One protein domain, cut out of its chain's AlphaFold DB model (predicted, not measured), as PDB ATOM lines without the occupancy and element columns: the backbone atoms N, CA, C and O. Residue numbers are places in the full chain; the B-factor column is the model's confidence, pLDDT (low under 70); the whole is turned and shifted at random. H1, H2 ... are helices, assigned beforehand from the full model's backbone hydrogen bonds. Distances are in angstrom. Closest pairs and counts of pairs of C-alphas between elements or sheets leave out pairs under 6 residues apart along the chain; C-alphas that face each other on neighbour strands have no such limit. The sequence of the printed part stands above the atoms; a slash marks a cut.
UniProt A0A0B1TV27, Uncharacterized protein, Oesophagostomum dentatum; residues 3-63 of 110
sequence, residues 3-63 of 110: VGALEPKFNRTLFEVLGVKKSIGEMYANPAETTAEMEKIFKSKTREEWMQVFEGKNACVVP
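AT A GLANCE: This is residues 3 to 63 of the 110 residues of an uncharacterized protein of Oesophagostomum dentatum (UniProt A0A0B1TV27). Four short helices are arranged roughly as a four-sided frame with few contacts between its sides: H3, the longest, makes one long side, H1 is across from it, and H2 and H4 are at the two ends. After H4 the unnamed residues 55 to 63 fold back past H1 towards the first printed residues, and the corner at residues 28 to 33, of which 31 to 33 belong to H3, sticks out free. The printed part has 61 residues with four named helices, in the order H1, H2, H3, H4, and no named strand; its class is all helix. It is compact, with a radius of gyration of the C-alphas of 11.1 A, and spans 31 by 23 by 17 A.

HOW THE PARTS SIT: H3, residues 31 to 42, is close to but not clearly touching H2, residues 24 to 29; their closest C-alphas, those of Met 27 and Thr 34, are 5.7 A apart, and they run opposite ways at a steep tilt of 52 degrees. H3 is also close to but not clearly touching H4, residues 47 to 54, with the C-alphas of Phe 42 and Trp 50 closest at 7.9 A and the lines about perpendicular at 76 degrees. H1, residues 8 to 18, is close to but not clearly touching H3; the C-alphas of Leu 18 and Ile 41 are closest at 7.4 A, and the two run the same way at a steep tilt of 46 degrees. H1 and H2 are close but not clearly touching, with the C-alphas of Asn 11 and Ile 24 closest at 6.7 A and the lines about perpendicular at 90 degrees. H1 and H4 are close but not clearly touching, with the C-alphas of Val 17 and Val 53 closest at 7.6 A; they run opposite ways at a steep tilt of 58 degrees. H2 and H4 are apart. In H1, H2, H3 and H4 every O i to N i+4 pair is within hydrogen-bond range.

IN THESE COORDINATES: H3 is 16.0 A from first to last C-alpha, beginning at C-alpha 31 at (37.628, -42.425, -8.324). H1 is 15.2 A long and begins at C-alpha 8 at (35.243, -55.955, -0.041). H4 is 10.5 A long and ends at C-alpha 54 at (40.702, -47.299, 13.505). H2 is 8.7 A long.

THE WHOLE: The two C-alphas farthest apart, those of Ala 29 and Glu 48, are 31.0 A from each other, while those of Val 3 and Pro 63, the first and last printed, are 9.1 A apart. The links H1 to H2, H2 to H3 and H3 to H4 are tight. The printed part has no cut. The mean pLDDT of the printed part is 92.8, and no printed residue is under 70.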
ATOM      1  N   VAL A   3      45.406 -45.503   3.279       95.19
ATOM      2  CA  VAL A   3      44.221 -46.363   3.135       95.19
ATOM      3  C   VAL A   3      44.491 -47.413   2.061       95.19
ATOM      4  O   VAL A   3      44.803 -47.067   0.925       95.19
ATOM      5  N   GLY A   4      44.351 -48.689   2.421       94.00
ATOM      6  CA  GLY A   4      44.592 -49.843   1.543       94.00
ATOM      7  C   GLY A   4      43.450 -50.862   1.542       94.00
ATOM      8  O   GLY A   4      43.693 -52.059   1.440       94.00
ATOM      9  N   ALA A   5      42.204 -50.418   1.725       93.19
ATOM     10  CA  ALA A   5      41.033 -51.285   1.882       93.19
ATOM     11  C   ALA A   5      40.482 -51.799   0.534       93.19
ATOM     12  O   ALA A   5      39.391 -51.405   0.117       93.19
ATOM     13  N   LEU A   6      41.247 -52.649  -0.159       90.25
ATOM     14  CA  LEU A   6      40.898 -53.167  -1.490       90.25
ATOM     15  C   LEU A   6      39.898 -54.325  -1.437       90.25
ATOM     16  O   LEU A   6      39.025 -54.443  -2.292       90.25
ATOM     17  N   GLU A   7      39.998 -55.204  -0.444       91.75
ATOM     18  CA  GLU A   7      39.085 -56.332  -0.339       91.75
ATOM     19  C   GLU A   7      37.707 -55.880   0.171       91.75
ATOM     20  O   GLU A   7      37.628 -55.113   1.139       91.75
ATOM     21  N   PRO A   8      36.594 -56.415  -0.376       91.06
ATOM     22  CA  PRO A   8      35.243 -55.955  -0.041       91.06
ATOM     23  C   PRO A   8      34.912 -55.938   1.459       91.06
ATOM     24  O   PRO A   8      34.168 -55.078   1.924       91.06
ATOM     25  N   LYS A   9      35.462 -56.877   2.239       92.88
ATOM     26  CA  LYS A   9      35.253 -56.951   3.696       92.88
ATOM     27  C   LYS A   9      35.925 -55.798   4.458       92.88
ATOM     28  O   LYS A   9      35.341 -55.266   5.399       92.88
ATOM     29  N   PHE A  10      37.121 -55.389   4.035       94.88
ATOM     30  CA  PHE A  10      37.858 -54.295   4.666       94.88
ATOM     31  C   PHE A  10      37.309 -52.943   4.219       94.88
ATOM     32  O   PHE A  10      37.128 -52.052   5.042       94.88
ATOM     33  N   ASN A  11      36.947 -52.828   2.940       93.00
ATOM     34  CA  ASN A  11      36.279 -51.652   2.391       93.00
ATOM     35  C   ASN A  11      34.944 -51.361   3.098       93.00
ATOM     36  O   ASN A  11      34.670 -50.224   3.470       93.00
ATOM     37  N   ARG A  12      34.151 -52.405   3.373       92.75
ATOM     38  CA  ARG A  12      32.920 -52.278   4.159       92.75
ATOM     39  C   ARG A  12      33.197 -51.739   5.563       92.75
ATOM     40  O   ARG A  12      32.560 -50.776   5.969       92.75
ATOM     41  N   THR A  13      34.186 -52.309   6.257       95.94
ATOM     42  CA  THR A  13      34.593 -51.843   7.594       95.94
ATOM     43  C   THR A  13      35.038 -50.377   7.550       95.94
ATOM     44  O   THR A  13      34.646 -49.589   8.402       95.94
ATOM     45  N   LEU A  14      35.820 -49.981   6.539       95.56
ATOM     46  CA  LEU A  14      36.229 -48.591   6.326       95.56
ATOM     47  C   LEU A  14      35.014 -47.662   6.211       95.56
ATOM     48  O   LEU A  14      34.928 -46.676   6.939       95.56
ATOM     49  N   PHE A  15      34.067 -47.975   5.328       93.25
ATOM     50  CA  PHE A  15      32.899 -47.128   5.097       93.25
ATOM     51  C   PHE A  15      31.947 -47.075   6.292       93.25
ATOM     52  O   PHE A  15      31.448 -45.998   6.608       93.25
ATOM     53  N   GLU A  16      31.761 -48.185   7.007       94.62
ATOM     54  CA  GLU A  16      31.003 -48.214   8.262       94.62
ATOM     55  C   GLU A  16      31.619 -47.278   9.309       94.62
ATOM     56  O   GLU A  16      30.909 -46.493   9.934       94.62
ATOM     57  N   VAL A  17      32.947 -47.308   9.463       95.94
ATOM     58  CA  VAL A  17      33.667 -46.450  10.416       95.94
ATOM     59  C   VAL A  17      33.631 -44.978  10.008       95.94
ATOM     60  O   VAL A  17      33.521 -44.112  10.874       95.94
ATOM     61  N   LEU A  18      33.711 -44.686   8.709       94.75
ATOM     62  CA  LEU A  18      33.664 -43.320   8.178       94.75
ATOM     63  C   LEU A  18      32.236 -42.766   8.032       94.75
ATOM     64  O   LEU A  18      32.076 -41.578   7.762       94.75
ATOM     65  N   GLY A  19      31.202 -43.599   8.192       93.25
ATOM     66  CA  GLY A  19      29.807 -43.208   7.974       93.25
ATOM     67  C   GLY A  19      29.449 -42.968   6.502       93.25
ATOM     68  O   GLY A  19      28.515 -42.221   6.210       93.25
ATOM     69  N   VAL A  20      30.178 -43.587   5.570       90.50
ATOM     70  CA  VAL A  20      29.990 -43.434   4.120       90.50
ATOM     71  C   VAL A  20      29.020 -44.497   3.608       90.50
ATOM     72  O   VAL A  20      29.175 -45.685   3.878       90.50
ATOM     73  N   LYS A  21      28.018 -44.087   2.826       86.75
ATOM     74  CA  LYS A  21      27.057 -44.998   2.183       86.75
ATOM     75  C   LYS A  21      27.425 -45.217   0.718       86.75
ATOM     76  O   LYS A  21      26.704 -44.775  -0.168       86.75
ATOM     77  N   LYS A  22      28.563 -45.867   0.486       82.50
ATOM     78  CA  LYS A  22      29.046 -46.246  -0.848       82.50
ATOM     79  C   LYS A  22      29.484 -47.704  -0.857       82.50
ATOM     80  O   LYS A  22      29.733 -48.307   0.184       82.50
ATOM     81  N   SER A  23      29.573 -48.273  -2.044       82.50
ATOM     82  CA  SER A  23      30.161 -49.575  -2.320       82.50
ATOM     83  C   SER A  23      31.534 -49.415  -2.966       82.50
ATOM     84  O   SER A  23      31.864 -48.384  -3.554       82.50
ATOM     85  N   ILE A  24      32.336 -50.478  -2.916       79.06
ATOM     86  CA  ILE A  24      33.617 -50.502  -3.620       79.06
ATOM     87  C   ILE A  24      33.451 -50.320  -5.142       79.06
ATOM     88  O   ILE A  24      34.304 -49.727  -5.795       79.06
ATOM     89  N   GLY A  25      32.325 -50.768  -5.710       82.94
ATOM     90  CA  GLY A  25      32.009 -50.568  -7.126       82.94
ATOM     91  C   GLY A  25      31.831 -49.093  -7.486       82.94
ATOM     92  O   GLY A  25      32.361 -48.644  -8.498       82.94
ATOM     93  N   GLU A  26      31.159 -48.319  -6.629       80.88
ATOM     94  CA  GLU A  26      30.996 -46.868  -6.811       80.88
ATOM     95  C   GLU A  26      32.332 -46.122  -6.700       80.88
ATOM     96  O   GLU A  26      32.570 -45.176  -7.452       80.88
ATOM     97  N   MET A  27      33.234 -46.594  -5.830       78.00
ATOM     98  CA  MET A  27      34.591 -46.055  -5.722       78.00
ATOM     99  C   MET A  27      35.383 -46.229  -7.022       78.00
ATOM    100  O   MET A  27      36.030 -45.284  -7.474       78.00
ATOM    101  N   TYR A  28      35.315 -47.411  -7.640       82.88
ATOM    102  CA  TYR A  28      35.983 -47.670  -8.918       82.88
ATOM    103  C   TYR A  28      35.322 -46.959 -10.099       82.88
ATOM    104  O   TYR A  28      36.019 -46.573 -11.034       82.88
ATOM    105  N   ALA A  29      34.002 -46.774 -10.061       89.75
ATOM    106  CA  ALA A  29      33.280 -46.062 -11.108       89.75
ATOM    107  C   ALA A  29      33.633 -44.566 -11.134       89.75
ATOM    108  O   ALA A  29      33.783 -43.999 -12.212       89.75
ATOM    109  N   ASN A  30      33.802 -43.942  -9.959       88.06
ATOM    110  CA  ASN A  30      34.067 -42.506  -9.821       88.06
ATOM    111  C   ASN A  30      35.227 -42.232  -8.838       88.06
ATOM    112  O   ASN A  30      35.007 -41.724  -7.728       88.06
ATOM    113  N   PRO A  31      36.482 -42.534  -9.224       87.44
ATOM    114  CA  PRO A  31      37.628 -42.425  -8.324       87.44
ATOM    115  C   PRO A  31      37.912 -40.983  -7.885       87.44
ATOM    116  O   PRO A  31      38.284 -40.764  -6.734       87.44
ATOM    117  N   ALA A  32      37.697 -39.989  -8.755       90.81
ATOM    118  CA  ALA A  32      37.924 -38.580  -8.426       90.81
ATOM    119  C   ALA A  32      36.949 -38.068  -7.349       90.81
ATOM    120  O   ALA A  32      37.378 -37.474  -6.361       90.81
ATOM    121  N   GLU A  33      35.652 -38.351  -7.503       89.31
ATOM    122  CA  GLU A  33      34.623 -37.972  -6.527       89.31
ATOM    123  C   GLU A  33      34.866 -38.661  -5.181       89.31
ATOM    124  O   GLU A  33      34.863 -38.017  -4.132       89.31
ATOM    125  N   THR A  34      35.142 -39.966  -5.216       86.56
ATOM    126  CA  THR A  34      35.402 -40.733  -3.997       86.56
ATOM    127  C   THR A  34      36.665 -40.243  -3.294       86.56
ATOM    128  O   THR A  34      36.665 -40.105  -2.077       86.56
ATOM    129  N   THR A  35      37.722 -39.899  -4.036       88.94
ATOM    130  CA  THR A  35      38.941 -39.318  -3.454       88.94
ATOM    131  C   THR A  35      38.649 -37.987  -2.758       88.94
ATOM    132  O   THR A  35      39.075 -37.803  -1.620       88.94
ATOM    133  N   ALA A  36      37.873 -37.093  -3.380       92.12
ATOM    134  CA  ALA A  36      37.516 -35.804  -2.782       92.12
ATOM    135  C   ALA A  36      36.660 -35.958  -1.508       92.12
ATOM    136  O   ALA A  36      36.855 -35.238  -0.525       92.12
ATOM    137  N   GLU A  37      35.729 -36.915  -1.494       91.12
ATOM    138  CA  GLU A  37      34.929 -37.226  -0.307       91.12
ATOM    139  C   GLU A  37      35.795 -37.781   0.832       91.12
ATOM    140  O   GLU A  37      35.719 -37.284   1.958       91.12
ATOM    141  N   MET A  38      36.663 -38.755   0.537       92.12
ATOM    142  CA  MET A  38      37.591 -39.316   1.525       92.12
ATOM    143  C   MET A  38      38.526 -38.238   2.075       92.12
ATOM    144  O   MET A  38      38.731 -38.172   3.285       92.12
ATOM    145  N   GLU A  39      39.049 -37.354   1.224       95.44
ATOM    146  CA  GLU A  39      39.887 -36.229   1.645       95.44
ATOM    147  C   GLU A  39      39.148 -35.317   2.632       95.44
ATOM    148  O   GLU A  39      39.683 -34.994   3.697       95.44
ATOM    149  N   LYS A  40      37.905 -34.930   2.320       96.62
ATOM    150  CA  LYS A  40      37.079 -34.107   3.215       96.62
ATOM    151  C   LYS A  40      36.867 -34.786   4.567       96.62
ATOM    152  O   LYS A  40      36.961 -34.121   5.599       96.62
ATOM    153  N   ILE A  41      36.590 -36.090   4.566       96.75
ATOM    154  CA  ILE A  41      36.393 -36.861   5.793       96.75
ATOM    155  C   ILE A  41      37.690 -36.896   6.596       96.75
ATOM    156  O   ILE A  41      37.689 -36.451   7.740       96.75
ATOM    157  N   PHE A  42      38.808 -37.335   6.013       97.56
ATOM    158  CA  PHE A  42      40.072 -37.457   6.740       97.56
ATOM    159  C   PHE A  42      40.614 -36.111   7.249       97.56
ATOM    160  O   PHE A  42      41.276 -36.097   8.282       97.56
ATOM    161  N   LYS A  43      40.277 -34.978   6.615       97.88
ATOM    162  CA  LYS A  43      40.600 -33.629   7.123       97.88
ATOM    163  C   LYS A  43      39.815 -33.215   8.376       97.88
ATOM    164  O   LYS A  43      40.178 -32.227   9.002       97.88
ATOM    165  N   SER A  44      38.745 -33.923   8.739       97.94
ATOM    166  CA  SER A  44      37.883 -33.550   9.875       97.94
ATOM    167  C   SER A  44      38.436 -33.922  11.255       97.94
ATOM    168  O   SER A  44      37.861 -33.505  12.259       97.94
ATOM    169  N   LYS A  45      39.511 -34.716  11.311       98.25
ATOM    170  CA  LYS A  45      40.161 -35.162  12.550       98.25
ATOM    171  C   LYS A  45      41.673 -35.185  12.383       98.25
ATOM    172  O   LYS A  45      42.174 -35.281  11.261       98.25
ATOM    173  N   THR A  46      42.395 -35.129  13.494       98.44
ATOM    174  CA  THR A  46      43.850 -35.302  13.495       98.44
ATOM    175  C   THR A  46      44.233 -36.750  13.180       98.44
ATOM    176  O   THR A  46      43.408 -37.669  13.206       98.44
ATOM    177  N   ARG A  47      45.516 -36.976  12.879       97.50
ATOM    178  CA  ARG A  47      46.059 -38.324  12.668       97.50
ATOM    179  C   ARG A  47      45.835 -39.204  13.901       97.50
ATOM    180  O   ARG A  47      45.414 -40.347  13.752       97.50
ATOM    181  N   GLU A  48      46.066 -38.663  15.092       96.88
ATOM    182  CA  GLU A  48      45.956 -39.361  16.378       96.88
ATOM    183  C   GLU A  48      44.502 -39.740  16.688       96.88
ATOM    184  O   GLU A  48      44.224 -40.865  17.101       96.88
ATOM    185  N   GLU A  49      43.551 -38.845  16.412       98.19
ATOM    186  CA  GLU A  49      42.122 -39.147  16.529       98.19
ATOM    187  C   GLU A  49      41.705 -40.259  15.556       98.19
ATOM    188  O   GLU A  49      40.975 -41.178  15.932       98.19
ATOM    189  N   TRP A  50      42.193 -40.228  14.311       98.19
ATOM    190  CA  TRP A  50      41.934 -41.313  13.363       98.19
ATOM    191  C   TRP A  50      42.551 -42.637  13.800       98.19
ATOM    192  O   TRP A  50      41.924 -43.678  13.618       98.19
ATOM    193  N   MET A  51      43.744 -42.618  14.394       96.38
ATOM    194  CA  MET A  51      44.360 -43.829  14.937       96.38
ATOM    195  C   MET A  51      43.471 -44.475  15.998       96.38
ATOM    196  O   MET A  51      43.218 -45.672  15.906       96.38
ATOM    197  N   GLN A  52      42.926 -43.692  16.933       96.94
ATOM    198  CA  GLN A  52      41.984 -44.198  17.940       96.94
ATOM    199  C   GLN A  52      40.706 -44.753  17.299       96.94
ATOM    200  O   GLN A  52      40.205 -45.805  17.688       96.94
ATOM    201  N   VAL A  53      40.178 -44.074  16.275       97.94
ATOM    202  CA  VAL A  53      38.976 -44.522  15.556       97.94
ATOM    203  C   VAL A  53      39.200 -45.853  14.832       97.94
ATOM    204  O   VAL A  53      38.264 -46.651  14.753       97.94
ATOM    205  N   PHE A  54      40.390 -46.098  14.287       97.44
ATOM    206  CA  PHE A  54      40.702 -47.299  13.505       97.44
ATOM    207  C   PHE A  54      41.408 -48.410  14.294       97.44
ATOM    208  O   PHE A  54      41.595 -49.501  13.753       97.44
ATOM    209  N   GLU A  55      41.757 -48.181  15.561       95.00
ATOM    210  CA  GLU A  55      42.433 -49.168  16.402       95.00
ATOM    211  C   GLU A  55      41.633 -50.481  16.493       95.00
ATOM    212  O   GLU A  55      40.426 -50.493  16.736       95.00
ATOM    213  N   GLY A  56      42.311 -51.604  16.235       94.19
ATOM    214  CA  GLY A  56      41.713 -52.942  16.258       94.19
ATOM    215  C   GLY A  56      40.715 -53.237  15.130       94.19
ATOM    216  O   GLY A  56      40.137 -54.325  15.105       94.19
ATOM    217  N   LYS A  57      40.501 -52.313  14.183       96.50
ATOM    218  CA  LYS A  57      39.544 -52.497  13.086       96.50
ATOM    219  C   LYS A  57      40.224 -53.011  11.828       96.50
ATOM    220  O   LYS A  57      41.248 -52.501  11.380       96.50
ATOM    221  N   ASN A  58      39.569 -53.962  11.174       96.38
ATOM    222  CA  ASN A  58      39.985 -54.500   9.880       96.38
ATOM    223  C   ASN A  58      39.601 -53.550   8.728       96.38
ATOM    224  O   ASN A  58      38.839 -53.918   7.843       96.38
ATOM    225  N   ALA A  59      40.086 -52.308   8.766       96.44
ATOM    226  CA  ALA A  59      39.774 -51.272   7.777       96.44
ATOM    227  C   ALA A  59      40.966 -50.905   6.875       96.44
ATOM    228  O   ALA A  59      40.826 -50.048   6.010       96.44
ATOM    229  N   CYS A  60      42.135 -51.527   7.076       96.94
ATOM    230  CA  CYS A  60      43.364 -51.241   6.324       96.94
ATOM    231  C   CYS A  60      43.723 -49.741   6.298       96.94
ATOM    232  O   CYS A  60      44.122 -49.211   5.258       96.94
ATOM    233  N   VAL A  61      43.558 -49.058   7.437       97.69
ATOM    234  CA  VAL A  61      43.935 -47.652   7.627       97.69
ATOM    235  C   VAL A  61      45.054 -47.573   8.652       97.69
ATOM    236  O   VAL A  61      44.921 -48.108   9.750       97.69
ATOM    237  N   VAL A  62      46.144 -46.894   8.303       97.31
ATOM    238  CA  VAL A  62      47.314 -46.720   9.175       97.31
ATOM    239  C   VAL A  62      47.778 -45.259   9.183       97.31
ATOM    240  O   VAL A  62      47.525 -44.522   8.216       97.31
ATOM    241  N   PRO A  63      48.435 -44.792  10.259       97.50
ATOM    242  CA  PRO A  63      49.125 -43.511  10.212       97.50
ATOM    243  C   PRO A  63      50.261 -43.562   9.184       97.50
ATOM    244  O   PRO A  63      50.867 -44.606   8.955       97.50
TER     245      PRO A  63